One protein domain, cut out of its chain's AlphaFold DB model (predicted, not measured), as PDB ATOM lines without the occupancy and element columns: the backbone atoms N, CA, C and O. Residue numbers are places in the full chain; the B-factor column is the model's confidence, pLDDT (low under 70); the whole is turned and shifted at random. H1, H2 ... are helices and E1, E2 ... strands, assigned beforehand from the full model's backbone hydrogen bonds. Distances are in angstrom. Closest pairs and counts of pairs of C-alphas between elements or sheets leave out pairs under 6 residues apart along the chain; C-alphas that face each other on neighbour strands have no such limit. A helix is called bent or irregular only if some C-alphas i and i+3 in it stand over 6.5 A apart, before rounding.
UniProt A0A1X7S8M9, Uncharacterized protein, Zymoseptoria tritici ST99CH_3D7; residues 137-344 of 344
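AT A GLANCE: This is residues 137 to 344 of the 344 residues of an uncharacterized protein of Zymoseptoria tritici ST99CH_3D7 (UniProt A0A1X7S8M9). Four helices, H6, H7, H8 and H9, lie side by side in a small, loose bundle toward one end of the domain, and H1 lies toward the other end, touching no helix, with long loops after it. Between them, H3 meets one end of H6 at about a right angle and H5 at its other part, while the hairpin of E1 and E2 reaches from the bundle toward the small helix H2; residues 160 to 165 stick out. The printed part has 208 residues, with nine named helices and two named strands in the order H1 H2 H3 H4 H5 H6 H7 H8 E1 E2 H9. The sheet, of order E1 - E2, is antiparallel, and the class is mostly helix. The whole is compact, with a radius of gyration of the C-alphas of 18.3 A and spans of 55 by 42 by 33 A.

HOW THE PARTS SIT: H1, residues 145 to 159, touches no helix, and neither does H2, residues 176 to 179. H3, residues 203 to 216, touches H5, residues 237 to 246, with residues 204 to 208 alone; the closest C-alphas, those of Cys 208 and His 246, are 4.6 A apart, and the lines are about perpendicular at 87 degrees. H6, residues 266 to 273, is the hub, touching four helices. H3 touches H6 with residues 211 to 215 alone, closest at the C-alphas of Gly 215 and Phe 273, 5.3 A, about perpendicular at 77 degrees. H4, residues 225 to 231, only just touches H6, with 3 pairs of C-alphas within 8 A, the closest being Glu 229 and Pro 266 at 5.3 A. H7, residues 276 to 285, forms a helical hairpin with H6, at a shallow tilt of 14 degrees, opposite ways; the closest C-alphas, those of Val 270 and Phe 279, are 5.7 A apart. H8, residues 297 to 308, touches H6 at a shallow tilt of 22 degrees, the same way, closest at the C-alphas of Ser 268 and Ala 301, 4.1 A. E1, residues 312 to 317, and E2, residues 320 to 325, form an antiparallel hairpin with directions at 161 degrees; N 313 and O 324 are 2.8 A apart and N 317 and O 320 are 3.0 A apart, both within hydrogen-bond range. The closest C-alphas of H2 and E1, those of Trp 176 and Ser 317, are 5.7 A apart. H9, residues 331 to 343, touches H8 at a shallow tilt of 17 degrees, opposite ways, closest at the C-alphas of Ala 302 and Ile 332, 5.6 A. In H1, H4, H5, H6, H7, H8 and H9 every O i to N i+4 pair is within hydrogen-bond range; in H3 7 of 10 are, and H2 is too short for such a pair.

IN THESE COORDINATES: H1 begins at C-alpha 145, (40.379, 11.858, 41.064), and is 21.0 A long. H3 is 20.0 A long and irregular, with C-alphas 208 and 211 7.3 A apart. H8 measures 16.2 A, E1 15.9 A and E2 16.3 A. H9 is 19.2 A long and ends at C-alpha 343, (51.257, 42.327, 13.734).

THE WHOLE: The C-alphas farthest apart in the domain, those of Leu 164 and Ser 344, the chain's last residue, are 56.8 A apart. The printed part has no cut. The links H1 to H2, H2 to H3, H5 to H6 and H7 to H8 are long. The mean pLDDT of the printed part is 82.5; residues 155 to 179, 223, 314 to 323 and 342 to 344 are under 70.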
ATOM      1  N   ILE A 137      29.602  13.631  28.259       95.56
ATOM      2  CA  ILE A 137      31.053  13.719  28.005       95.56
ATOM      3  C   ILE A 137      31.586  15.130  28.300       95.56
ATOM      4  O   ILE A 137      32.755  15.290  28.640       95.56
ATOM      5  N   GLY A 138      30.745  16.160  28.195       94.19
ATOM      6  CA  GLY A 138      31.103  17.540  28.532       94.19
ATOM      7  C   GLY A 138      30.953  17.883  30.014       94.19
ATOM      8  O   GLY A 138      31.566  18.840  30.486       94.19
ATOM      9  N   HIS A 139      30.153  17.118  30.756       93.69
ATOM     10  CA  HIS A 139      29.815  17.426  32.150       93.69
ATOM     11  C   HIS A 139      30.552  16.554  33.170       93.69
ATOM     12  O   HIS A 139      30.768  17.000  34.296       93.69
ATOM     13  N   PHE A 140      30.968  15.342  32.798       93.06
ATOM     14  CA  PHE A 140      31.665  14.424  33.701       93.06
ATOM     15  C   PHE A 140      33.112  14.203  33.257       93.06
ATOM     16  O   PHE A 140      33.413  14.204  32.069       93.06
ATOM     17  N   HIS A 141      34.027  13.986  34.201       92.50
ATOM     18  CA  HIS A 141      35.407  13.609  33.884       92.50
ATOM     19  C   HIS A 141      35.510  12.119  33.563       92.50
ATOM     20  O   HIS A 141      34.876  11.309  34.232       92.50
ATOM     21  N   LEU A 142      36.329  11.754  32.572       93.00
ATOM     22  CA  LEU A 142      36.572  10.361  32.181       93.00
ATOM     23  C   LEU A 142      37.142   9.525  33.331       93.00
ATOM     24  O   LEU A 142      36.665   8.423  33.588       93.00
ATOM     25  N   LEU A 143      38.138  10.060  34.032       90.50
ATOM     26  CA  LEU A 143      38.799   9.405  35.158       90.50
ATOM     27  C   LEU A 143      38.364  10.065  36.466       90.50
ATOM     28  O   LEU A 143      38.201  11.286  36.519       90.50
ATOM     29  N   SER A 144      38.187   9.264  37.515       86.06
ATOM     30  CA  SER A 144      38.001   9.789  38.869       86.06
ATOM     31  C   SER A 144      39.296  10.423  39.390       86.06
ATOM     32  O   SER A 144      40.389  10.118  38.910       86.06
ATOM     33  N   GLU A 145      39.195  11.285  40.405       83.50
ATOM     34  CA  GLU A 145      40.379  11.858  41.064       83.50
ATOM     35  C   GLU A 145      41.307  10.766  41.613       83.50
ATOM     36  O   GLU A 145      42.519  10.852  41.458       83.50
ATOM     37  N   GLU A 146      40.746   9.690  42.169       82.75
ATOM     38  CA  GLU A 146      41.512   8.539  42.655       82.75
ATOM     39  C   GLU A 146      42.278   7.830  41.529       82.75
ATOM     40  O   GLU A 146      43.444   7.472  41.699       82.75
ATOM     41  N   GLN A 147      41.652   7.656  40.361       85.25
ATOM     42  CA  GLN A 147      42.299   7.060  39.189       85.25
ATOM     43  C   GLN A 147      43.417   7.952  38.640       85.25
ATOM     44  O   GLN A 147      44.462   7.438  38.243       85.25
ATOM     45  N   ILE A 148      43.220   9.274  38.651       81.62
ATOM     46  CA  ILE A 148      44.244  10.250  38.254       81.62
ATOM     47  C   ILE A 148      45.430  10.176  39.216       81.62
ATOM     48  O   ILE A 148      46.547   9.925  38.771       81.62
ATOM     49  N   LEU A 149      45.184  10.286  40.525       80.44
ATOM     50  CA  LEU A 149      46.225  10.199  41.554       80.44
ATOM     51  C   LEU A 149      46.979   8.868  41.487       80.44
ATOM     52  O   LEU A 149      48.200   8.840  41.602       80.44
ATOM     53  N   SER A 150      46.267   7.763  41.256       78.19
ATOM     54  CA  SER A 150      46.879   6.441  41.099       78.19
ATOM     55  C   SER A 150      47.781   6.371  39.866       78.19
ATOM     56  O   SER A 150      48.881   5.826  39.945       78.19
ATOM     57  N   SER A 151      47.342   6.935  38.737       77.88
ATOM     58  CA  SER A 151      48.148   7.000  37.513       77.88
ATOM     59  C   SER A 151      49.381   7.893  37.686       77.88
ATOM     60  O   SER A 151      50.458   7.528  37.220       77.88
ATOM     61  N   GLU A 152      49.239   9.049  38.332       78.31
ATOM     62  CA  GLU A 152      50.336   9.994  38.568       78.31
ATOM     63  C   GLU A 152      51.365   9.427  39.549       78.31
ATOM     64  O   GLU A 152      52.569   9.537  39.320       78.31
ATOM     65  N   LEU A 153      50.911   8.757  40.613       74.81
ATOM     66  CA  LEU A 153      51.788   8.111  41.587       74.81
ATOM     67  C   LEU A 153      52.593   6.968  40.961       74.81
ATOM     68  O   LEU A 153      53.775   6.819  41.270       74.81
ATOM     69  N   ARG A 154      51.978   6.172  40.075       70.25
ATOM     70  CA  ARG A 154      52.694   5.126  39.325       70.25
ATOM     71  C   ARG A 154      53.784   5.727  38.444       70.25
ATOM     72  O   ARG A 154      54.939   5.347  38.595       70.25
ATOM     73  N   GLN A 155      53.448   6.743  37.646       67.06
ATOM     74  CA  GLN A 155      54.432   7.454  36.823       67.06
ATOM     75  C   GLN A 155      55.562   8.062  37.665       67.06
ATOM     76  O   GLN A 155      56.725   7.978  37.285       67.06
ATOM     77  N   ALA A 156      55.248   8.644  38.826       61.44
ATOM     78  CA  ALA A 156      56.263   9.153  39.741       61.44
ATOM     79  C   ALA A 156      57.159   8.029  40.284       61.44
ATOM     80  O   ALA A 156      58.371   8.194  40.345       61.44
ATOM     81  N   THR A 157      56.585   6.881  40.646       59.16
ATOM     82  CA  THR A 157      57.340   5.725  41.157       59.16
ATOM     83  C   THR A 157      58.298   5.175  40.099       59.16
ATOM     84  O   THR A 157      59.449   4.890  40.425       59.16
ATOM     85  N   ASP A 158      57.871   5.125  38.836       58.72
ATOM     86  CA  ASP A 158      58.725   4.730  37.711       58.72
ATOM     87  C   ASP A 158      59.891   5.715  37.493       58.72
ATOM     88  O   ASP A 158      60.999   5.293  37.174       58.72
ATOM     89  N   LEU A 159      59.692   7.019  37.744       55.03
ATOM     90  CA  LEU A 159      60.758   8.036  37.675       55.03
ATOM     91  C   LEU A 159      61.806   7.907  38.796       55.03
ATOM     92  O   LEU A 159      62.936   8.364  38.621       55.03
ATOM     93  N   PHE A 160      61.443   7.315  39.941       53.41
ATOM     94  CA  PHE A 160      62.338   7.090  41.088       53.41
ATOM     95  C   PHE A 160      62.872   5.653  41.173       53.41
ATOM     96  O   PHE A 160      63.626   5.331  42.094       53.41
ATOM     97  N   ALA A 161      62.504   4.780  40.233       51.47
ATOM     98  CA  ALA A 161      63.069   3.445  40.135       51.47
ATOM     99  C   ALA A 161      64.512   3.534  39.604       51.47
ATOM    100  O   ALA A 161      64.753   3.629  38.401       51.47
ATOM    101  N   ASP A 162      65.489   3.486  40.512       42.66
ATOM    102  CA  ASP A 162      66.918   3.372  40.200       42.66
ATOM    103  C   ASP A 162      67.192   2.094  39.387       42.66
ATOM    104  O   ASP A 162      67.493   1.058  39.964       42.66
ATOM    105  N   SER A 163      67.094   2.145  38.054       47.91
ATOM    106  CA  SER A 163      67.683   1.201  37.072       47.91
ATOM    107  C   SER A 163      67.531  -0.323  37.322       47.91
ATOM    108  O   SER A 163      68.213  -1.111  36.668       47.91
ATOM    109  N   LEU A 164      66.685  -0.775  38.253       39.72
ATOM    110  CA  LEU A 164      66.652  -2.162  38.749       39.72
ATOM    111  C   LEU A 164      65.237  -2.704  39.004       39.72
ATOM    112  O   LEU A 164      65.082  -3.786  39.565       39.72
ATOM    113  N   SER A 165      64.203  -2.026  38.511       39.69
ATOM    114  CA  SER A 165      62.874  -2.620  38.353       39.69
ATOM    115  C   SER A 165      62.245  -2.160  37.047       39.69
ATOM    116  O   SER A 165      61.472  -1.216  37.039       39.69
ATOM    117  N   GLY A 166      62.628  -2.816  35.950       38.28
ATOM    118  CA  GLY A 166      61.760  -3.133  34.811       38.28
ATOM    119  C   GLY A 166      60.725  -2.111  34.326       38.28
ATOM    120  O   GLY A 166      59.701  -2.554  33.821       38.28
ATOM    121  N   ALA A 167      60.965  -0.797  34.414       40.09
ATOM    122  CA  ALA A 167      60.301   0.190  33.567       40.09
ATOM    123  C   ALA A 167      60.848  -0.048  32.160       40.09
ATOM    124  O   ALA A 167      61.806   0.571  31.701       40.09
ATOM    125  N   GLN A 168      60.360  -1.123  31.563       41.62
ATOM    126  CA  GLN A 168      60.795  -1.603  30.280       41.62
ATOM    127  C   GLN A 168      60.350  -0.477  29.318       41.62
ATOM    128  O   GLN A 168      59.194  -0.069  29.299       41.62
ATOM    129  N   GLU A 169      61.276   0.178  28.620       46.06
ATOM    130  CA  GLU A 169      60.874   1.063  27.523       46.06
ATOM    131  C   GLU A 169      60.129   0.188  26.508       46.06
ATOM    132  O   GLU A 169      60.531  -0.960  26.291       46.06
ATOM    133  N   TYR A 170      59.025   0.687  25.935       44.75
ATOM    134  CA  TYR A 170      58.282  -0.037  24.901       44.75
ATOM    135  C   TYR A 170      59.269  -0.568  23.855       44.75
ATOM    136  O   TYR A 170      59.915   0.212  23.153       44.75
ATOM    137  N   ASN A 171      59.414  -1.892  23.785       47.66
ATOM    138  CA  ASN A 171      60.257  -2.538  22.793       47.66
ATOM    139  C   ASN A 171      59.396  -2.806  21.553       47.66
ATOM    140  O   ASN A 171      58.327  -3.404  21.662       47.66
ATOM    141  N   GLU A 172      59.871  -2.410  20.371       50.03
ATOM    142  CA  GLU A 172      59.187  -2.615  19.082       50.03
ATOM    143  C   GLU A 172      58.907  -4.101  18.759       50.03
ATOM    144  O   GLU A 172      58.158  -4.411  17.821       50.03
ATOM    145  N   ASP A 173      59.486  -5.013  19.544       51.97
ATOM    146  CA  ASP A 173      59.288  -6.458  19.479       51.97
ATOM    147  C   ASP A 173      58.061  -6.980  20.257       51.97
ATOM    148  O   ASP A 173      57.732  -8.155  20.085       51.97
ATOM    149  N   CYS A 174      57.368  -6.172  21.081       50.59
ATOM    150  CA  CYS A 174      56.174  -6.618  21.828       50.59
ATOM    151  C   CYS A 174      54.859  -5.952  21.366       50.59
ATOM    152  O   CYS A 174      54.824  -4.807  20.895       50.59
ATOM    153  N   ASP A 175      53.755  -6.705  21.459       63.25
ATOM    154  CA  ASP A 175      52.398  -6.196  21.219       63.25
ATOM    155  C   ASP A 175      51.931  -5.404  22.455       63.25
ATOM    156  O   ASP A 175      52.177  -5.821  23.589       63.25
ATOM    157  N   TRP A 176      51.231  -4.276  22.263       65.38
ATOM    158  CA  TRP A 176      50.674  -3.506  23.388       65.38
ATOM    159  C   TRP A 176      49.744  -4.366  24.255       65.38
ATOM    160  O   TRP A 176      49.646  -4.137  25.456       65.38
ATOM    161  N   ASP A 177      49.108  -5.383  23.668       65.19
ATOM    162  CA  ASP A 177      48.266  -6.328  24.406       65.19
ATOM    163  C   ASP A 177      49.059  -7.175  25.421       65.19
ATOM    164  O   ASP A 177      48.547  -7.469  26.501       65.19
ATOM    165  N   GLU A 178      50.299  -7.558  25.095       67.75
ATOM    166  CA  GLU A 178      51.183  -8.300  26.008       67.75
ATOM    167  C   GLU A 178      51.720  -7.380  27.102       67.75
ATOM    168  O   GLU A 178      51.787  -7.767  28.267       67.75
ATOM    169  N   TRP A 179      52.042  -6.143  26.727       65.56
ATOM    170  CA  TRP A 179      52.522  -5.123  27.649       65.56
ATOM    171  C   TRP A 179      51.504  -4.753  28.724       65.56
ATOM    172  O   TRP A 179      51.830  -4.564  29.892       65.56
ATOM    173  N   GLU A 180      50.247  -4.631  28.315       75.38
ATOM    174  CA  GLU A 180      49.159  -4.154  29.157       75.38
ATOM    175  C   GLU A 180      48.388  -5.293  29.832       75.38
ATOM    176  O   GLU A 180      47.353  -5.048  30.457       75.38
ATOM    177  N   ALA A 181      48.822  -6.548  29.690       73.06
ATOM    178  CA  ALA A 181      48.080  -7.708  30.180       73.06
ATOM    179  C   ALA A 181      47.725  -7.571  31.673       73.06
ATOM    180  O   ALA A 181      46.551  -7.688  32.034       73.06
ATOM    181  N   ASP A 182      48.706  -7.188  32.492       76.44
ATOM    182  CA  ASP A 182      48.577  -7.057  33.950       76.44
ATOM    183  C   ASP A 182      48.186  -5.642  34.412       76.44
ATOM    184  O   ASP A 182      48.104  -5.357  35.611       76.44
ATOM    185  N   GLU A 183      47.919  -4.735  33.470       80.50
ATOM    186  CA  GLU A 183      47.623  -3.346  33.787       80.50
ATOM    187  C   GLU A 183      46.175  -3.110  34.222       80.50
ATOM    188  O   GLU A 183      45.211  -3.729  33.750       80.50
ATOM    189  N   THR A 184      46.014  -2.144  35.129       84.44
ATOM    190  CA  THR A 184      44.702  -1.757  35.652       84.44
ATOM    191  C   THR A 184      43.925  -0.985  34.591       84.44
ATOM    192  O   THR A 184      44.409   0.018  34.061       84.44
ATOM    193  N   ARG A 185      42.701  -1.437  34.301       88.94
ATOM    194  CA  ARG A 185      41.819  -0.835  33.299       88.94
ATOM    195  C   ARG A 185      40.663  -0.086  33.949       88.94
ATOM    196  O   ARG A 185      40.146  -0.517  34.976       88.94
ATOM    197  N   PHE A 186      40.260   1.017  33.334       91.12
ATOM    198  CA  PHE A 186      39.002   1.697  33.631       91.12
ATOM    199  C   PHE A 186      37.962   1.332  32.568       91.12
ATOM    200  O   PHE A 186      38.315   0.977  31.445       91.12
ATOM    201  N   ASP A 187      36.679   1.444  32.899       91.44
ATOM    202  CA  ASP A 187      35.601   1.254  31.932       91.44
ATOM    203  C   ASP A 187      34.897   2.598  31.672       91.44
ATOM    204  O   ASP A 187      34.260   3.148  32.574       91.44
ATOM    205  N   PRO A 188      34.993   3.171  30.455       92.75
ATOM    206  CA  PRO A 188      34.298   4.413  30.121       92.75
ATOM    207  C   PRO A 188      32.774   4.245  30.073       92.75
ATOM    208  O   PRO A 188      32.059   5.242  30.018       92.75
ATOM    209  N   THR A 189      32.262   3.012  30.070       92.31
ATOM    210  CA  THR A 189      30.825   2.699  30.062       92.31
ATOM    211  C   THR A 189      30.250   2.494  31.459       92.31
ATOM    212  O   THR A 189      29.035   2.364  31.608       92.31
ATOM    213  N   GLU A 190      31.105   2.516  32.485       87.50
ATOM    214  CA  GLU A 190      30.687   2.366  33.870       87.50
ATOM    215  C   GLU A 190      29.733   3.493  34.279       87.50
ATOM    216  O   GLU A 190      29.986   4.682  34.057       87.50
ATOM    217  N   SER A 191      28.617   3.091  34.886       82.94
ATOM    218  CA  SER A 191      27.588   3.990  35.391       82.94
ATOM    219  C   SER A 191      28.132   4.872  36.513       82.94
ATOM    220  O   SER A 191      28.857   4.408  37.395       82.94
ATOM    221  N   ARG A 192      27.768   6.154  36.506       78.69
ATOM    222  CA  ARG A 192      28.179   7.132  37.525       78.69
ATOM    223  C   ARG A 192      26.983   7.946  37.983       78.69
ATOM    224  O   ARG A 192      25.966   8.015  37.294       78.69
ATOM    225  N   ALA A 193      27.099   8.593  39.141       74.25
ATOM    226  CA  ALA A 193      26.067   9.503  39.624       74.25
ATOM    227  C   ALA A 193      25.810  10.608  38.580       74.25
ATOM    228  O   ALA A 193      26.655  11.475  38.369       74.25
ATOM    229  N   GLY A 194      24.655  10.547  37.910       71.62
ATOM    230  CA  GLY A 194      24.282  11.462  36.826       71.62
ATOM    231  C   GLY A 194      24.634  11.004  35.401       71.62
ATOM    232  O   GLY A 194      24.300  11.719  34.463       71.62
ATOM    233  N   ALA A 195      25.243   9.826  35.218       80.62
ATOM    234  CA  ALA A 195      25.546   9.229  33.914       80.62
ATOM    235  C   ALA A 195      25.311   7.708  33.944       80.62
ATOM    236  O   ALA A 195      26.240   6.921  34.125       80.62
ATOM    237  N   GLU A 196      24.055   7.284  33.768       79.94
ATOM    238  CA  GLU A 196      23.648   5.879  33.937       79.94
ATOM    239  C   GLU A 196      24.362   4.913  32.976       79.94
ATOM    240  O   GLU A 196      24.594   3.760  33.331       79.94
ATOM    241  N   HIS A 197      24.756   5.405  31.800       83.19
ATOM    242  CA  HIS A 197      25.432   4.651  30.740       83.19
ATOM    243  C   HIS A 197      26.913   5.040  30.557       83.19
ATOM    244  O   HIS A 197      27.497   4.757  29.504       83.19
ATOM    245  N   GLY A 198      27.504   5.742  31.534       91.94
ATOM    246  CA  GLY A 198      28.843   6.317  31.400       91.94
ATOM    247  C   GLY A 198      28.940   7.181  30.139       91.94
ATOM    248  O   GLY A 198      28.072   8.012  29.873       91.94
ATOM    249  N   PHE A 199      29.974   6.955  29.331       95.56
ATOM    250  CA  PHE A 199      30.166   7.592  28.021       95.56
ATOM    251  C   PHE A 199      29.691   6.719  26.847       95.56
ATOM    252  O   PHE A 199      29.831   7.101  25.683       95.56
ATOM    253  N   GLY A 200      29.103   5.554  27.126       95.06
ATOM    254  CA  GLY A 200      28.605   4.614  26.125       95.06
ATOM    255  C   GLY A 200      29.697   3.930  25.290       95.06
ATOM    256  O   GLY A 200      30.880   4.272  25.315       95.06
ATOM    257  N   HIS A 201      29.294   2.925  24.514       95.88
ATOM    258  CA  HIS A 201      30.237   1.961  23.937       95.88
ATOM    259  C   HIS A 201      31.019   2.451  22.709       95.88
ATOM    260  O   HIS A 201      31.939   1.762  22.283       95.88
ATOM    261  N   PHE A 202      30.687   3.608  22.124       97.94
ATOM    262  CA  PHE A 202      31.423   4.150  20.970       97.94
ATOM    263  C   PHE A 202      32.459   5.222  21.355       97.94
ATOM    264  O   PHE A 202      33.260   5.631  20.513       97.94
ATOM    265  N   PHE A 203      32.509   5.629  22.629       97.88
ATOM    266  CA  PHE A 203      33.389   6.697  23.111       97.88
ATOM    267  C   PHE A 203      34.875   6.456  22.817       97.88
ATOM    268  O   PHE A 203      35.569   7.364  22.358       97.88
ATOM    269  N   VAL A 204      35.358   5.229  23.045       96.31
ATOM    270  CA  VAL A 204      36.766   4.864  22.821       96.31
ATOM    271  C   VAL A 204      37.131   5.022  21.350       96.31
ATOM    272  O   VAL A 204      38.114   5.682  21.024       96.31
ATOM    273  N   TYR A 205      36.315   4.463  20.448       96.69
ATOM    274  CA  TYR A 205      36.547   4.597  19.011       96.69
ATOM    275  C   TYR A 205      36.540   6.070  18.593       96.69
ATOM    276  O   TYR A 205      37.477   6.521  17.933       96.69
ATOM    277  N   ALA A 206      35.507   6.814  19.000       97.94
ATOM    278  CA  ALA A 206      35.358   8.215  18.638       97.94
ATOM    279  C   ALA A 206      36.572   9.031  19.102       97.94
ATOM    280  O   ALA A 206      37.206   9.677  18.277       97.94
ATOM    281  N   SER A 207      36.969   8.915  20.371       97.31
ATOM    282  CA  SER A 207      38.105   9.652  20.948       97.31
ATOM    283  C   SER A 207      39.440   9.319  20.280       97.31
ATOM    284  O   SER A 207      40.282  10.194  20.086       97.31
ATOM    285  N   CYS A 208      39.645   8.056  19.900       94.38
ATOM    286  CA  CYS A 208      40.908   7.614  19.316       94.38
ATOM    287  C   CYS A 208      41.033   7.905  17.815       94.38
ATOM    288  O   CYS A 208      42.160   8.105  17.358       94.38
ATOM    289  N   HIS A 209      39.926   7.918  17.064       94.75
ATOM    290  CA  HIS A 209      39.958   7.896  15.595       94.75
ATOM    291  C   HIS A 209      39.293   9.088  14.905       94.75
ATOM    292  O   HIS A 209      39.465   9.239  13.697       94.75
ATOM    293  N   TRP A 210      38.581   9.972  15.614       96.12
ATOM    294  CA  TRP A 210      37.989  11.158  14.979       96.12
ATOM    295  C   TRP A 210      39.039  12.028  14.267       96.12
ATOM    296  O   TRP A 210      38.785  12.504  13.163       96.12
ATOM    297  N   ILE A 211      40.243  12.146  14.839       94.19
ATOM    298  CA  ILE A 211      41.379  12.855  14.233       94.19
ATOM    299  C   ILE A 211      41.924  12.160  12.975       94.19
ATOM    300  O   ILE A 211      42.362  12.833  12.046       94.19
ATOM    301  N   ASP A 212      41.844  10.827  12.896       93.06
ATOM    302  CA  ASP A 212      42.241  10.071  11.698       93.06
ATOM    303  C   ASP A 212      41.249  10.310  10.551       93.06
ATOM    304  O   ASP A 212      41.607  10.255   9.375       93.06
ATOM    305  N   HIS A 213      39.978  10.536  10.885       93.62
ATOM    306  CA  HIS A 213      38.954  10.908   9.912       93.62
ATOM    307  C   HIS A 213      39.085  12.379   9.511       93.62
ATOM    308  O   HIS A 213      39.016  12.685   8.326       93.62
ATOM    309  N   LEU A 214      39.379  13.272  10.462       93.44
ATOM    310  CA  LEU A 214      39.659  14.685  10.194       93.44
ATOM    311  C   LEU A 214      40.785  14.862   9.162       93.44
ATOM    312  O   LEU A 214      40.649  15.657   8.235       93.44
ATOM    313  N   GLY A 215      41.876  14.104   9.299       91.38
ATOM    314  CA  GLY A 215      43.008  14.158   8.370       91.38
ATOM    315  C   GLY A 215      42.707  13.625   6.970       91.38
ATOM    316  O   GLY A 215      43.352  14.036   6.008       91.38
ATOM    317  N   ALA A 216      41.714  12.743   6.844       90.75
ATOM    318  CA  ALA A 216      41.285  12.173   5.569       90.75
ATOM    319  C   ALA A 216      40.241  13.033   4.836       90.75
ATOM    320  O   ALA A 216      39.937  12.757   3.676       90.75
ATOM    321  N   LEU A 217      39.678  14.050   5.495       89.69
ATOM    322  CA  LEU A 217      38.671  14.930   4.910       89.69
ATOM    323  C   LEU A 217      39.298  16.134   4.213       89.69
ATOM    324  O   LEU A 217      40.210  16.783   4.725       89.69
ATOM    325  N   ASP A 218      38.743  16.471   3.057       86.69
ATOM    326  CA  ASP A 218      38.943  17.769   2.430       86.69
ATOM    327  C   ASP A 218      37.959  18.810   2.990       86.69
ATOM    328  O   ASP A 218      37.010  18.506   3.722       86.69
ATOM    329  N   LEU A 219      38.202  20.070   2.632       84.69
ATOM    330  CA  LEU A 219      37.367  21.186   3.055       84.69
ATOM    331  C   LEU A 219      35.909  21.071   2.568       84.69
ATOM    332  O   LEU A 219      34.999  21.464   3.292       84.69
ATOM    333  N   GLU A 220      35.665  20.509   1.381       84.94
ATOM    334  CA  GLU A 220      34.309  20.355   0.826       84.94
ATOM    335  C   GLU A 220      33.443  19.405   1.664       84.94
ATOM    336  O   GLU A 220      32.227  19.593   1.797       84.94
ATOM    337  N   ASN A 221      34.065  18.389   2.261       83.81
ATOM    338  CA  ASN A 221      33.376  17.433   3.110       83.81
ATOM    339  C   ASN A 221      33.286  17.868   4.581       83.81
ATOM    340  O   ASN A 221      32.474  17.299   5.317       83.81
ATOM    341  N   LEU A 222      34.027  18.896   5.008       83.94
ATOM    342  CA  LEU A 222      33.964  19.421   6.370       83.94
ATOM    343  C   LEU A 222      32.714  20.296   6.574       83.94
ATOM    344  O   LEU A 222      32.705  21.494   6.308       83.94
ATOM    345  N   ALA A 223      31.630  19.705   7.079       64.94
ATOM    346  CA  ALA A 223      30.349  20.405   7.187       64.94
ATOM    347  C   ALA A 223      30.240  21.374   8.382       64.94
ATOM    348  O   ALA A 223      29.343  22.219   8.384       64.94
ATOM    349  N   ARG A 224      31.079  21.235   9.425       73.62
ATOM    350  CA  ARG A 224      30.878  21.923  10.718       73.62
ATOM    351  C   ARG A 224      32.182  22.269  11.442       73.62
ATOM    352  O   ARG A 224      32.525  21.655  12.447       73.62
ATOM    353  N   ARG A 225      32.890  23.306  10.982       81.44
ATOM    354  CA  ARG A 225      34.088  23.817  11.682       81.44
ATOM    355  C   ARG A 225      33.821  24.149  13.156       81.44
ATOM    356  O   ARG A 225      34.625  23.796  14.010       81.44
ATOM    357  N   GLY A 226      32.672  24.761  13.452       88.56
ATOM    358  CA  GLY A 226      32.295  25.131  14.819       88.56
ATOM    359  C   GLY A 226      32.203  23.941  15.783       88.56
ATOM    360  O   GLY A 226      32.414  24.116  16.980       88.56
ATOM    361  N   ASP A 227      31.961  22.725  15.280       90.81
ATOM    362  CA  ASP A 227      31.959  21.524  16.117       90.81
ATOM    363  C   ASP A 227      33.391  21.118  16.511       90.81
ATOM    364  O   ASP A 227      33.599  20.684  17.642       90.81
ATOM    365  N   ILE A 228      34.391  21.328  15.640       93.69
ATOM    366  CA  ILE A 228      35.816  21.151  15.987       93.69
ATOM    367  C   ILE A 228      36.226  22.189  17.032       93.69
ATOM    368  O   ILE A 228      36.839  21.842  18.036       93.69
ATOM    369  N   GLU A 229      35.861  23.456  16.825       94.75
ATOM    370  CA  GLU A 229      36.168  24.530  17.779       94.75
ATOM    371  C   GLU A 229      35.543  24.267  19.153       94.75
ATOM    372  O   GLU A 229      36.180  24.515  20.173       94.75
ATOM    373  N   ARG A 230      34.326  23.712  19.192       94.56
ATOM    374  CA  ARG A 230      33.659  23.317  20.437       94.56
ATOM    375  C   ARG A 230      34.313  22.099  21.089       94.56
ATOM    376  O   ARG A 230      34.546  22.119  22.294       94.56
ATOM    377  N   LEU A 231      34.619  21.060  20.310       95.38
ATOM    378  CA  LEU A 231      35.250  19.828  20.797       95.38
ATOM    379  C   LEU A 231      36.663  20.080  21.344       95.38
ATOM    380  O   LEU A 231      37.092  19.426  22.296       95.38
ATOM    381  N   CYS A 232      37.380  21.029  20.744       95.81
ATOM    382  CA  CYS A 232      38.744  21.397  21.107       95.81
ATOM    383  C   CYS A 232      38.830  22.706  21.898       95.81
ATOM    384  O   CYS A 232      39.917  23.263  22.021       95.81
ATOM    385  N   HIS A 233      37.710  23.200  22.432       95.00
ATOM    386  CA  HIS A 233      37.674  24.438  23.202       95.00
ATOM    387  C   HIS A 233      38.625  24.351  24.404       95.00
ATOM    388  O   HIS A 233      38.571  23.384  25.176       95.00
ATOM    389  N   VAL A 234      39.477  25.365  24.568       94.38
ATOM    390  CA  VAL A 234      40.505  25.404  25.619       94.38
ATOM    391  C   VAL A 234      39.879  25.273  27.005       94.38
ATOM    392  O   VAL A 234      38.918  25.954  27.345       94.38
ATOM    393  N   GLY A 235      40.423  24.366  27.818       91.44
ATOM    394  CA  GLY A 235      39.937  24.115  29.178       91.44
ATOM    395  C   GLY A 235      38.589  23.391  29.260       91.44
ATOM    396  O   GLY A 235      38.095  23.167  30.364       91.44
ATOM    397  N   SER A 236      37.990  22.995  28.132       95.38
ATOM    398  CA  SER A 236      36.746  22.227  28.149       95.38
ATOM    399  C   SER A 236      36.960  20.789  28.629       95.38
ATOM    400  O   SER A 236      37.979  20.146  28.358       95.38
ATOM    401  N   THR A 237      35.945  20.245  29.299       96.06
ATOM    402  CA  THR A 237      35.914  18.834  29.699       96.06
ATOM    403  C   THR A 237      35.925  17.901  28.489       96.06
ATOM    404  O   THR A 237      36.545  16.843  28.556       96.06
ATOM    405  N   TRP A 238      35.308  18.302  27.368       96.06
ATOM    406  CA  TRP A 238      35.353  17.540  26.118       96.06
ATOM    407  C   TRP A 238      36.790  17.323  25.649       96.06
ATOM    408  O   TRP A 238      37.191  16.172  25.463       96.06
ATOM    409  N   LEU A 239      37.568  18.409  25.525       96.69
ATOM    410  CA  LEU A 239      38.971  18.363  25.111       96.69
ATOM    411  C   LEU A 239      39.782  17.429  26.012       96.69
ATOM    412  O   LEU A 239      40.468  16.531  25.525       96.69
ATOM    413  N   ARG A 240      39.645  17.604  27.330       95.88
ATOM    414  CA  ARG A 240      40.308  16.754  28.321       95.88
ATOM    415  C   ARG A 240      39.932  15.283  28.147       95.88
ATOM    416  O   ARG A 240      40.814  14.436  28.070       95.88
ATOM    417  N   ASN A 241      38.643  14.966  28.073       96.56
ATOM    418  CA  ASN A 241      38.167  13.586  28.051       96.56
ATOM    419  C   ASN A 241      38.603  12.830  26.799       96.56
ATOM    420  O   ASN A 241      39.092  11.704  26.919       96.56
ATOM    421  N   TRP A 242      38.447  13.420  25.609       97.00
ATOM    422  CA  TRP A 242      38.835  12.708  24.393       97.00
ATOM    423  C   TRP A 242      40.356  12.539  24.322       97.00
ATOM    424  O   TRP A 242      40.806  11.476  23.905       97.00
ATOM    425  N   ILE A 243      41.152  13.511  24.793       95.50
ATOM    426  CA  ILE A 243      42.616  13.382  24.860       95.50
ATOM    427  C   ILE A 243      43.038  12.308  25.868       95.50
ATOM    428  O   ILE A 243      43.873  11.461  25.550       95.50
ATOM    429  N   GLU A 244      42.451  12.290  27.064       94.38
ATOM    430  CA  GLU A 244      42.788  11.282  28.071       94.38
ATOM    431  C   GLU A 244      42.449   9.865  27.580       94.38
ATOM    432  O   GLU A 244      43.242   8.940  27.778       94.38
ATOM    433  N   GLN A 245      41.337   9.699  26.862       95.44
ATOM    434  CA  GLN A 245      41.006   8.437  26.202       95.44
ATOM    435  C   GLN A 245      41.941   8.129  25.026       95.44
ATOM    436  O   GLN A 245      42.348   6.982  24.844       95.44
ATOM    437  N   HIS A 246      42.307   9.136  24.231       93.19
ATOM    438  CA  HIS A 246      43.187   9.000  23.072       93.19
ATOM    439  C   HIS A 246      44.558   8.431  23.447       93.19
ATOM    440  O   HIS A 246      45.092   7.568  22.749       93.19
ATOM    441  N   ARG A 247      45.093   8.867  24.589       89.75
ATOM    442  CA  ARG A 247      46.353   8.377  25.169       89.75
ATOM    443  C   ARG A 247      46.247   6.971  25.758       89.75
ATOM    444  O   ARG A 247      47.274   6.373  26.064       89.75
ATOM    445  N   ARG A 248      45.026   6.447  25.923       90.44
ATOM    446  CA  ARG A 248      44.711   5.144  26.533       90.44
ATOM    447  C   ARG A 248      43.745   4.339  25.648       90.44
ATOM    448  O   ARG A 248      42.631   4.049  26.084       90.44
ATOM    449  N   PRO A 249      44.115   3.966  24.406       88.94
ATOM    450  CA  PRO A 249      43.179   3.338  23.463       88.94
ATOM    451  C   PRO A 249      42.538   2.029  23.949       88.94
ATOM    452  O   PRO A 249      41.446   1.680  23.500       88.94
ATOM    453  N   ASP A 250      43.200   1.319  24.865       87.12
ATOM    454  CA  ASP A 250      42.712   0.070  25.463       87.12
ATOM    455  C   ASP A 250      42.328   0.224  26.945       87.12
ATOM    456  O   ASP A 250      42.234  -0.747  27.693       87.12
ATOM    457  N   CYS A 251      42.043   1.471  27.341       90.69
ATOM    458  CA  CYS A 251      41.495   1.860  28.640       90.69
ATOM    459  C   CYS A 251      42.347   1.440  29.846       90.69
ATOM    460  O   CYS A 251      41.835   1.263  30.948       90.69
ATOM    461  N   VAL A 252      43.657   1.321  29.657       89.19
ATOM    462  CA  VAL A 252      44.630   1.181  30.743       89.19
ATOM    463  C   VAL A 252      44.839   2.527  31.429       89.19
ATOM    464  O   VAL A 252      44.887   3.552  30.756       89.19
ATOM    465  N   LEU A 253      44.948   2.547  32.761       86.75
ATOM    466  CA  LEU A 253      45.145   3.785  33.530       86.75
ATOM    467  C   LEU A 253      46.443   4.509  33.151       86.75
ATOM    468  O   LEU A 253      46.448   5.736  33.025       86.75
ATOM    469  N   ASN A 254      47.515   3.756  32.912       84.44
ATOM    470  CA  ASN A 254      48.785   4.288  32.439       84.44
ATOM    471  C   ASN A 254      48.678   4.700  30.952       84.44
ATOM    472  O   ASN A 254      48.299   3.884  30.111       84.44
ATOM    473  N   PRO A 255      48.971   5.963  30.590       85.25
ATOM    474  CA  PRO A 255      48.904   6.419  29.207       85.25
ATOM    475  C   PRO A 255      50.046   5.833  28.368       85.25
ATOM    476  O   PRO A 255      51.197   5.830  28.794       85.25
ATOM    477  N   ARG A 256      49.748   5.450  27.122       82.44
ATOM    478  CA  ARG A 256      50.746   4.952  26.155       82.44
ATOM    479  C   ARG A 256      51.736   6.016  25.696       82.44
ATOM    480  O   ARG A 256      52.816   5.694  25.217       82.44
ATOM    481  N   PHE A 257      51.331   7.283  25.744       82.00
ATOM    482  CA  PHE A 257      52.142   8.401  25.276       82.00
ATOM    483  C   PHE A 257      51.767   9.718  25.963       82.00
ATOM    484  O   PHE A 257      50.673   9.904  26.516       82.00
ATOM    485  N   THR A 258      52.704  10.661  25.922       84.12
ATOM    486  CA  THR A 258      52.528  12.018  26.436       84.12
ATOM    487  C   THR A 258      51.750  12.862  25.430       84.12
ATOM    488  O   THR A 258      52.117  12.961  24.266       84.12
ATOM    489  N   PHE A 259      50.632  13.442  25.869       85.81
ATOM    490  CA  PHE A 259      49.794  14.323  25.052       85.81
ATOM    491  C   PHE A 259      48.905  15.162  25.982       85.81
ATOM    492  O   PHE A 259      47.735  14.863  26.171       85.81
ATOM    493  N   ASP A 260      49.481  16.146  26.671       88.38
ATOM    494  CA  ASP A 260      48.751  16.923  27.681       88.38
ATOM    495  C   ASP A 260      47.699  17.843  27.046       88.38
ATOM    496  O   ASP A 260      48.041  18.747  26.289       88.38
ATOM    497  N   TYR A 261      46.426  17.637  27.393       90.62
ATOM    498  CA  TYR A 261      45.296  18.409  26.879       90.62
ATOM    499  C   TYR A 261      45.420  19.921  27.113       90.62
ATOM    500  O   TYR A 261      44.842  20.686  26.344       90.62
ATOM    501  N   SER A 262      46.167  20.357  28.134       91.06
ATOM    502  CA  SER A 262      46.361  21.778  28.451       91.06
ATOM    503  C   SER A 262      47.134  22.547  27.370       91.06
ATOM    504  O   SER A 262      47.030  23.771  27.290       91.06
ATOM    505  N   LEU A 263      47.876  21.831  26.519       91.56
ATOM    506  CA  LEU A 263      48.749  22.392  25.484       91.56
ATOM    507  C   LEU A 263      48.072  22.529  24.117       91.56
ATOM    508  O   LEU A 263      48.722  22.947  23.156       91.56
ATOM    509  N   TYR A 264      46.807  22.125  24.001       93.56
ATOM    510  CA  TYR A 264      46.113  22.052  22.722       93.56
ATOM    511  C   TYR A 264      44.855  22.909  22.707       93.56
ATOM    512  O   TYR A 264      44.142  23.067  23.694       93.56
ATOM    513  N   ASP A 265      44.574  23.426  21.523       94.88
ATOM    514  CA  ASP A 265      43.381  24.174  21.164       94.88
ATOM    515  C   ASP A 265      42.958  23.763  19.735       94.88
ATOM    516  O   ASP A 265      43.611  22.897  19.130       94.88
ATOM    517  N   PRO A 266      41.874  24.320  19.160       95.81
ATOM    518  CA  PRO A 266      41.389  23.867  17.859       95.81
ATOM    519  C   PRO A 266      42.443  23.987  16.749       95.81
ATOM    520  O   PRO A 266      42.587  23.061  15.948       95.81
ATOM    521  N   LEU A 267      43.225  25.076  16.730       95.69
ATOM    522  CA  LEU A 267      44.265  25.286  15.721       95.69
ATOM    523  C   LEU A 267      45.394  24.267  15.874       95.69
ATOM    524  O   LEU A 267      45.821  23.690  14.878       95.69
ATOM    525  N   SER A 268      45.841  24.003  17.100       94.69
ATOM    526  CA  SER A 268      46.909  23.033  17.375       94.69
ATOM    527  C   SER A 268      46.513  21.613  16.955       94.69
ATOM    528  O   SER A 268      47.304  20.902  16.332       94.69
ATOM    529  N   ILE A 269      45.268  21.205  17.228       95.25
ATOM    530  CA  ILE A 269      44.743  19.892  16.822       95.25
ATOM    531  C   ILE A 269      44.620  19.785  15.298       95.25
ATOM    532  O   ILE A 269      45.068  18.797  14.713       95.25
ATOM    533  N   VAL A 270      44.077  20.804  14.626       95.06
ATOM    534  CA  VAL A 270      43.984  20.815  13.156       95.06
ATOM    535  C   VAL A 270      45.370  20.885  12.505       95.06
ATOM    536  O   VAL A 270      45.606  20.221  11.495       95.06
ATOM    537  N   ALA A 271      46.318  21.613  13.092       94.69
ATOM    538  CA  ALA A 271      47.698  21.662  12.623       94.69
ATOM    539  C   ALA A 271      48.371  20.284  12.683       94.69
ATOM    540  O   ALA A 271      49.097  19.929  11.752       94.69
ATOM    541  N   LEU A 272      48.099  19.490  13.722       93.38
ATOM    542  CA  LEU A 272      48.654  18.146  13.880       93.38
ATOM    543  C   LEU A 272      47.936  17.071  13.066       93.38
ATOM    544  O   LEU A 272      48.602  16.163  12.576       93.38
ATOM    545  N   PHE A 273      46.612  17.138  12.932       92.81
ATOM    546  CA  PHE A 273      45.833  16.011  12.409       92.81
ATOM    547  C   PHE A 273      44.921  16.352  11.235       92.81
ATOM    548  O   PHE A 273      44.482  15.444  10.540       92.81
ATOM    549  N   GLY A 274      44.621  17.627  10.995       92.31
ATOM    550  CA  GLY A 274      43.782  18.040   9.873       92.31
ATOM    551  C   GLY A 274      44.486  17.919   8.527       92.31
ATOM    552  O   GLY A 274      45.718  17.925   8.452       92.31
ATOM    553  N   SER A 275      43.706  17.839   7.447       91.06
ATOM    554  CA  SER A 275      44.244  17.947   6.089       91.06
ATOM    555  C   SER A 275      44.791  19.352   5.820       91.06
ATOM    556  O   SER A 275      44.429  20.314   6.499       91.06
ATOM    557  N   ASP A 276      45.653  19.496   4.810       90.50
ATOM    558  CA  ASP A 276      46.240  20.801   4.471       90.50
ATOM    559  C   ASP A 276      45.165  21.841   4.113       90.50
ATOM    560  O   ASP A 276      45.296  23.012   4.463       90.50
ATOM    561  N   THR A 277      44.072  21.404   3.478       91.88
ATOM    562  CA  THR A 277      42.948  22.286   3.121       91.88
ATOM    563  C   THR A 277      42.187  22.784   4.348       91.88
ATOM    564  O   THR A 277      41.904  23.975   4.441       91.88
ATOM    565  N   VAL A 278      41.916  21.901   5.315       91.88
ATOM    566  CA  VAL A 278      41.234  22.255   6.568       91.88
ATOM    567  C   VAL A 278      42.126  23.140   7.438       91.88
ATOM    568  O   VAL A 278      41.649  24.109   8.023       91.88
ATOM    569  N   PHE A 279      43.429  22.857   7.486       93.62
ATOM    570  CA  PHE A 279      44.397  23.686   8.197       93.62
ATOM    571  C   PHE A 279      44.489  25.100   7.617       93.62
ATOM    572  O   PHE A 279      44.361  26.070   8.364       93.62
ATOM    573  N   ALA A 280      44.656  25.230   6.300       91.88
ATOM    574  CA  ALA A 280      44.726  26.536   5.644       91.88
ATOM    575  C   ALA A 280      43.439  27.353   5.854       91.88
ATOM    576  O   ALA A 280      43.494  28.557   6.102       91.88
ATOM    577  N   ASP A 281      42.287  26.689   5.800       91.81
ATOM    578  CA  ASP A 281      40.983  27.303   6.019       91.81
ATOM    579  C   ASP A 281      40.758  27.748   7.477       91.81
ATOM    580  O   ASP A 281      40.246  28.847   7.721       91.81
ATOM    581  N   MET A 282      41.178  26.941   8.457       92.25
ATOM    582  CA  MET A 282      41.167  27.339   9.869       92.25
ATOM    583  C   MET A 282      42.093  28.535  10.106       92.25
ATOM    584  O   MET A 282      41.689  29.499  10.749       92.25
ATOM    585  N   LEU A 283      43.289  28.523   9.513       92.38
ATOM    586  CA  LEU A 283      44.252  29.616   9.638       92.38
ATOM    587  C   LEU A 283      43.752  30.939   9.041       92.38
ATOM    588  O   LEU A 283      44.043  32.006   9.576       92.38
ATOM    589  N   ALA A 284      43.018  30.876   7.930       90.31
ATOM    590  CA  ALA A 284      42.542  32.060   7.225       90.31
ATOM    591  C   ALA A 284      41.256  32.654   7.815       90.31
ATOM    592  O   ALA A 284      41.073  33.868   7.760       90.31
ATOM    593  N   ASN A 285      40.357  31.808   8.328       89.81
ATOM    594  CA  ASN A 285      38.963  32.198   8.563       89.81
ATOM    595  C   ASN A 285      38.497  32.069  10.026       89.81
ATOM    596  O   ASN A 285      37.364  32.452  10.314       89.81
ATOM    597  N   SER A 286      39.309  31.530  10.944       89.88
ATOM    598  CA  SER A 286      38.917  31.419  12.358       89.88
ATOM    599  C   SER A 286      39.210  32.689  13.162       89.88
ATOM    600  O   SER A 286      40.186  33.399  12.923       89.88
ATOM    601  N   ASP A 287      38.358  32.961  14.153       90.38
ATOM    602  CA  ASP A 287      38.535  34.072  15.089       90.38
ATOM    603  C   ASP A 287      39.383  33.640  16.292       90.38
ATOM    604  O   ASP A 287      38.867  33.176  17.314       90.38
ATOM    605  N   PHE A 288      40.699  33.817  16.174       90.50
ATOM    606  CA  PHE A 288      41.658  33.500  17.240       90.50
ATOM    607  C   PHE A 288      41.538  34.393  18.480       90.50
ATOM    608  O   PHE A 288      42.182  34.118  19.486       90.50
ATOM    609  N   LYS A 289      40.706  35.444  18.443       87.88
ATOM    610  CA  LYS A 289      40.389  36.251  19.631       87.88
ATOM    611  C   LYS A 289      39.225  35.672  20.431       87.88
ATOM    612  O   LYS A 289      38.959  36.142  21.538       87.88
ATOM    613  N   SER A 290      38.512  34.689  19.880       90.81
ATOM    614  CA  SER A 290      37.436  34.016  20.597       90.81
ATOM    615  C   SER A 290      37.984  33.170  21.747       90.81
ATOM    616  O   SER A 290      39.111  32.679  21.714       90.81
ATOM    617  N   SER A 291      37.150  32.938  22.760       90.44
ATOM    618  CA  SER A 291      37.511  32.139  23.937       90.44
ATOM    619  C   SER A 291      37.800  30.665  23.635       90.44
ATOM    620  O   SER A 291      38.214  29.939  24.530       90.44
ATOM    621  N   SER A 292      37.548  30.197  22.409       90.56
ATOM    622  CA  SER A 292      37.860  28.825  22.000       90.56
ATOM    623  C   SER A 292      39.348  28.585  21.776       90.56
ATOM    624  O   SER A 292      39.759  27.427  21.771       90.56
ATOM    625  N   TYR A 293      40.135  29.646  21.600       93.31
ATOM    626  CA  TYR A 293      41.566  29.575  21.332       93.31
ATOM    627  C   TYR A 293      42.374  30.069  22.527       93.31
ATOM    628  O   TYR A 293      41.917  30.894  23.321       93.31
ATOM    629  N   SER A 294      43.600  29.564  22.644       91.81
ATOM    630  CA  SER A 294      44.561  30.128  23.587       91.81
ATOM    631  C   SER A 294      45.050  31.493  23.085       91.81
ATOM    632  O   SER A 294      45.070  31.749  21.882       91.81
ATOM    633  N   ALA A 295      45.468  32.377  23.998       88.81
ATOM    634  CA  ALA A 295      45.995  33.694  23.619       88.81
ATOM    635  C   ALA A 295      47.225  33.597  22.693       88.81
ATOM    636  O   ALA A 295      47.434  34.472  21.860       88.81
ATOM    637  N   GLU A 296      47.989  32.510  22.821       90.50
ATOM    638  CA  GLU A 296      49.201  32.192  22.056       90.50
ATOM    639  C   GLU A 296      48.947  31.019  21.085       90.50
ATOM    640  O   GLU A 296      49.789  30.143  20.893       90.50
ATOM    641  N   THR A 297      47.739  30.931  20.505       93.31
ATOM    642  CA  THR A 297      47.311  29.772  19.692       93.31
ATOM    643  C   THR A 297      48.257  29.453  18.538       93.31
ATOM    644  O   THR A 297      48.535  28.284  18.257       93.31
ATOM    645  N   ILE A 298      48.813  30.483  17.893       92.38
ATOM    646  CA  ILE A 298      49.722  30.308  16.760       92.38
ATOM    647  C   ILE A 298      51.087  29.800  17.244       92.38
ATOM    648  O   ILE A 298      51.622  28.854  16.654       92.38
ATOM    649  N   GLU A 299      51.640  30.366  18.324       91.38
ATOM    650  CA  GLU A 299      52.895  29.882  18.911       91.38
ATOM    651  C   GLU A 299      52.761  28.448  19.435       91.38
ATOM    652  O   GLU A 299      53.638  27.615  19.177       91.38
ATOM    653  N   ASN A 300      51.644  28.142  20.099       91.69
ATOM    654  CA  ASN A 300      51.334  26.814  20.620       91.69
ATOM    655  C   ASN A 300      51.243  25.788  19.487       91.69
ATOM    656  O   ASN A 300      51.946  24.776  19.522       91.69
ATOM    657  N   ALA A 301      50.484  26.076  18.425       93.12
ATOM    658  CA  ALA A 301      50.388  25.193  17.263       93.12
ATOM    659  C   ALA A 301      51.761  24.945  16.608       93.12
ATOM    660  O   ALA A 301      52.087  23.810  16.242       93.12
ATOM    661  N   ALA A 302      52.605  25.977  16.505       92.69
ATOM    662  CA  ALA A 302      53.960  25.842  15.973       92.69
ATOM    663  C   ALA A 302      54.857  24.990  16.887       92.69
ATOM    664  O   ALA A 302      55.617  24.152  16.395       92.69
ATOM    665  N   ALA A 303      54.767  25.159  18.210       91.12
ATOM    666  CA  ALA A 303      55.493  24.338  19.177       91.12
ATOM    667  C   ALA A 303      55.093  22.857  19.072       91.12
ATOM    668  O   ALA A 303      55.969  21.990  19.001       91.12
ATOM    669  N   GLN A 304      53.795  22.569  18.944       91.12
ATOM    670  CA  GLN A 304      53.305  21.201  18.767       91.12
ATOM    671  C   GLN A 304      53.768  20.582  17.442       91.12
ATOM    672  O   GLN A 304      54.193  19.426  17.416       91.12
ATOM    673  N   LEU A 305      53.791  21.348  16.346       90.69
ATOM    674  CA  LEU A 305      54.366  20.890  15.076       90.69
ATOM    675  C   LEU A 305      55.879  20.638  15.158       90.69
ATOM    676  O   LEU A 305      56.370  19.716  14.512       90.69
ATOM    677  N   ARG A 306      56.635  21.400  15.956       89.25
ATOM    678  CA  ARG A 306      58.061  21.105  16.192       89.25
ATOM    679  C   ARG A 306      58.241  19.815  16.990       89.25
ATOM    680  O   ARG A 306      59.138  19.031  16.685       89.25
ATOM    681  N   GLN A 307      57.382  19.579  17.982       86.88
ATOM    682  CA  GLN A 307      57.446  18.386  18.822       86.88
ATOM    683  C   GLN A 307      57.021  17.113  18.077       86.88
ATOM    684  O   GLN A 307      57.676  16.077  18.222       86.88
ATOM    685  N   TRP A 308      55.945  17.173  17.293       85.56
ATOM    686  CA  TRP A 308      55.293  15.993  16.710       85.56
ATOM    687  C   TRP A 308      55.345  15.933  15.185       85.56
ATOM    688  O   TRP A 308      55.249  14.847  14.616       85.56
ATOM    689  N   GLY A 309      55.491  17.069  14.510       83.12
ATOM    690  CA  GLY A 309      55.330  17.164  13.065       83.12
ATOM    691  C   GLY A 309      56.321  16.296  12.295       83.12
ATOM    692  O   GLY A 309      57.500  16.203  12.638       83.12
ATOM    693  N   GLY A 310      55.823  15.636  11.247       76.88
ATOM    694  CA  GLY A 310      56.594  14.691  10.435       76.88
ATOM    695  C   GLY A 310      56.916  13.355  11.116       76.88
ATOM    696  O   GLY A 310      57.472  12.476  10.458       76.88
ATOM    697  N   LYS A 311      56.558  13.166  12.394       82.06
ATOM    698  CA  LYS A 311      56.645  11.857  13.049       82.06
ATOM    699  C   LYS A 311      55.498  10.961  12.586       82.06
ATOM    700  O   LYS A 311      54.423  11.426  12.200       82.06
ATOM    701  N   THR A 312      55.730   9.659  12.695       77.25
ATOM    702  CA  THR A 312      54.695   8.642  12.538       77.25
ATOM    703  C   THR A 312      54.536   7.930  13.867       77.25
ATOM    704  O   THR A 312      55.483   7.325  14.364       77.25
ATOM    705  N   GLN A 313      53.347   8.003  14.450       73.75
ATOM    706  CA  GLN A 313      52.988   7.165  15.582       73.75
ATOM    707  C   GLN A 313      52.555   5.804  15.048       73.75
ATOM    708  O   GLN A 313      51.578   5.710  14.307       73.75
ATOM    709  N   VAL A 314      53.281   4.756  15.423       67.62
ATOM    710  CA  VAL A 314      52.923   3.379  15.088       67.62
ATOM    711  C   VAL A 314      52.377   2.705  16.339       67.62
ATOM    712  O   VAL A 314      53.047   2.659  17.366       67.62
ATOM    713  N   THR A 315      51.163   2.177  16.260       63.97
ATOM    714  CA  THR A 315      50.564   1.346  17.304       63.97
ATOM    715  C   THR A 315      50.335  -0.057  16.757       63.97
ATOM    716  O   THR A 315      49.736  -0.237  15.696       63.97
ATOM    717  N   ARG A 316      50.837  -1.071  17.469       62.03
ATOM    718  CA  ARG A 316      50.543  -2.483  17.199       62.03
ATOM    719  C   ARG A 316      49.554  -2.990  18.241       62.03
ATOM    720  O   ARG A 316      49.863  -2.941  19.418       62.03
ATOM    721  N   SER A 317      48.365  -3.398  17.821       55.66
ATOM    722  CA  SER A 317      47.382  -4.018  18.716       55.66
ATOM    723  C   SER A 317      46.702  -5.162  17.982       55.66
ATOM    724  O   SER A 317      46.280  -5.001  16.827       55.66
ATOM    725  N   ARG A 318      46.608  -6.324  18.636       54.34
ATOM    726  CA  ARG A 318      45.970  -7.544  18.121       54.34
ATOM    727  C   ARG A 318      46.481  -7.943  16.738       54.34
ATOM    728  O   ARG A 318      45.693  -8.249  15.836       54.34
ATOM    729  N   GLY A 319      47.796  -7.870  16.537       51.31
ATOM    730  CA  GLY A 319      48.438  -8.210  15.261       51.31
ATOM    731  C   GLY A 319      48.148  -7.252  14.093       51.31
ATOM    732  O   GLY A 319      48.454  -7.586  12.945       51.31
ATOM    733  N   ARG A 320      47.571  -6.066  14.339       55.50
ATOM    734  CA  ARG A 320      47.437  -4.997  13.332       55.50
ATOM    735  C   ARG A 320      48.341  -3.823  13.663       55.50
ATOM    736  O   ARG A 320      48.385  -3.360  14.796       55.50
ATOM    737  N   VAL A 321      49.016  -3.322  12.633       61.31
ATOM    738  CA  VAL A 321      49.821  -2.103  12.697       61.31
ATOM    739  C   VAL A 321      48.961  -0.940  12.218       61.31
ATOM    740  O   VAL A 321      48.529  -0.924  11.064       61.31
ATOM    741  N   GLN A 322      48.719   0.031  13.087       65.94
ATOM    742  CA  GLN A 322      48.165   1.320  12.711       65.94
ATOM    743  C   GLN A 322      49.294   2.347  12.723       65.94
ATOM    744  O   GLN A 322      50.028   2.465  13.698       65.94
ATOM    745  N   ALA A 323      49.445   3.077  11.624       67.88
ATOM    746  CA  ALA A 323      50.381   4.183  11.521       67.88
ATOM    747  C   ALA A 323      49.585   5.480  11.372       67.88
ATOM    748  O   ALA A 323      48.735   5.592  10.488       67.88
ATOM    749  N   ARG A 324      49.863   6.452  12.235       75.94
ATOM    750  CA  ARG A 324      49.324   7.806  12.173       75.94
ATOM    751  C   ARG A 324      50.452   8.767  11.862       75.94
ATOM    752  O   ARG A 324      51.420   8.844  12.611       75.94
ATOM    753  N   GLN A 325      50.309   9.513  10.778       77.38
ATOM    754  CA  GLN A 325      51.245  10.565  10.423       77.38
ATOM    755  C   GLN A 325      50.759  11.894  11.002       77.38
ATOM    756  O   GLN A 325      49.607  12.271  10.796       77.38
ATOM    757  N   PHE A 326      51.631  12.595  11.721       82.12
ATOM    758  CA  PHE A 326      51.348  13.960  12.160       82.12
ATOM    759  C   PHE A 326      51.578  14.955  11.016       82.12
ATOM    760  O   PHE A 326      52.357  14.699  10.091       82.12
ATOM    761  N   GLY A 327      50.927  16.115  11.113       72.44
ATOM    762  CA  GLY A 327      51.042  17.227  10.175       72.44
ATOM    763  C   GLY A 327      52.494  17.581   9.862       72.44
ATOM    764  O   GLY A 327      53.403  17.393  10.675       72.44
ATOM    765  N   SER A 328      52.736  18.068   8.646       80.50
ATOM    766  CA  SER A 328      54.103  18.340   8.207       80.50
ATOM    767  C   SER A 328      54.692  19.544   8.946       80.50
ATOM    768  O   SER A 328      54.010  20.541   9.189       80.50
ATOM    769  N   GLN A 329      55.999  19.501   9.220       79.38
ATOM    770  CA  GLN A 329      56.722  20.675   9.721       79.38
ATOM    771  C   GLN A 329      56.676  21.857   8.734       79.38
ATOM    772  O   GLN A 329      56.842  23.000   9.143       79.38
ATOM    773  N   GLY A 330      56.368  21.615   7.453       81.06
ATOM    774  CA  GLY A 330      56.156  22.670   6.456       81.06
ATOM    775  C   GLY A 330      54.996  23.616   6.793       81.06
ATOM    776  O   GLY A 330      54.988  24.752   6.324       81.06
ATOM    777  N   ARG A 331      54.061  23.200   7.659       90.38
ATOM    778  CA  ARG A 331      52.975  24.057   8.164       90.38
ATOM    779  C   ARG A 331      53.468  25.183   9.085       90.38
ATOM    780  O   ARG A 331      52.764  26.177   9.234       90.38
ATOM    781  N   ILE A 332      54.675  25.073   9.650       88.31
ATOM    782  CA  ILE A 332      55.258  26.096  10.538       88.31
ATOM    783  C   ILE A 332      55.431  27.429   9.798       88.31
ATOM    784  O   ILE A 332      55.063  28.466  10.337       88.31
ATOM    785  N   ALA A 333      55.885  27.406   8.542       88.06
ATOM    786  CA  ALA A 333      56.060  28.627   7.751       88.06
ATOM    787  C   ALA A 333      54.735  29.384   7.535       88.06
ATOM    788  O   ALA A 333      54.710  30.611   7.533       88.06
ATOM    789  N   ALA A 334      53.619  28.658   7.391       88.88
ATOM    790  CA  ALA A 334      52.297  29.266   7.262       88.88
ATOM    791  C   ALA A 334      51.835  29.925   8.574       88.88
ATOM    792  O   ALA A 334      51.228  30.992   8.538       88.88
ATOM    793  N   LEU A 335      52.146  29.313   9.723       89.81
ATOM    794  CA  LEU A 335      51.876  29.900  11.040       89.81
ATOM    795  C   LEU A 335      52.709  31.167  11.265       89.81
ATOM    796  O   LEU A 335      52.165  32.184  11.681       89.81
ATOM    797  N   GLU A 336      54.001  31.135  10.937       87.75
ATOM    798  CA  GLU A 336      54.899  32.293  11.061       87.75
ATOM    799  C   GLU A 336      54.434  33.476  10.194       87.75
ATOM    800  O   GLU A 336      54.391  34.613  10.665       87.75
ATOM    801  N   ASP A 337      54.000  33.212   8.958       87.31
ATOM    802  CA  ASP A 337      53.402  34.232   8.089       87.31
ATOM    803  C   ASP A 337      52.093  34.804   8.666       87.31
ATOM    804  O   ASP A 337      51.835  36.007   8.575       87.31
ATOM    805  N   ALA A 338      51.272  33.970   9.311       84.56
ATOM    806  CA  ALA A 338      50.052  34.430   9.969       84.56
ATOM    807  C   ALA A 338      50.344  35.367  11.156       84.56
ATOM    808  O   ALA A 338      49.647  36.374  11.299       84.56
ATOM    809  N   VAL A 339      51.392  35.104  11.952       83.19
ATOM    810  CA  VAL A 339      51.837  36.022  13.023       83.19
ATOM    811  C   VAL A 339      52.206  37.387  12.442       83.19
ATOM    812  O   VAL A 339      51.744  38.419  12.932       83.19
ATOM    813  N   LEU A 340      52.997  37.409  11.364       81.00
ATOM    814  CA  LEU A 340      53.415  38.655  10.714       81.00
ATOM    815  C   LEU A 340      52.217  39.462  10.200       81.00
ATOM    816  O   LEU A 340      52.174  40.682  10.371       81.00
ATOM    817  N   ARG A 341      51.212  38.786   9.629       77.31
ATOM    818  CA  ARG A 341      49.970  39.427   9.174       77.31
ATOM    819  C   ARG A 341      49.134  40.011  10.311       77.31
ATOM    820  O   ARG A 341      48.468  41.011  10.087       77.31
ATOM    821  N   GLN A 342      49.159  39.421  11.504       69.19
ATOM    822  CA  GLN A 342      48.431  39.949  12.666       69.19
ATOM    823  C   GLN A 342      49.136  41.124  13.351       69.19
ATOM    824  O   GLN A 342      48.477  41.918  14.020       69.19
ATOM    825  N   ALA A 343      50.456  41.231  13.194       62.97
ATOM    826  CA  ALA A 343      51.257  42.327  13.734       62.97
ATOM    827  C   ALA A 343      51.264  43.592  12.845       62.97
ATOM    828  O   ALA A 343      51.778  44.625  13.280       62.97
ATOM    829  N   SER A 344      50.734  43.502  11.618       52.56
ATOM    830  CA  SER A 344      50.708  44.564  10.594       52.56
ATOM    831  C   SER A 344      49.410  45.371  10.616       52.56
ATOM    832  O   SER A 344      49.483  46.601  10.404       52.56
TER     833      SER A 344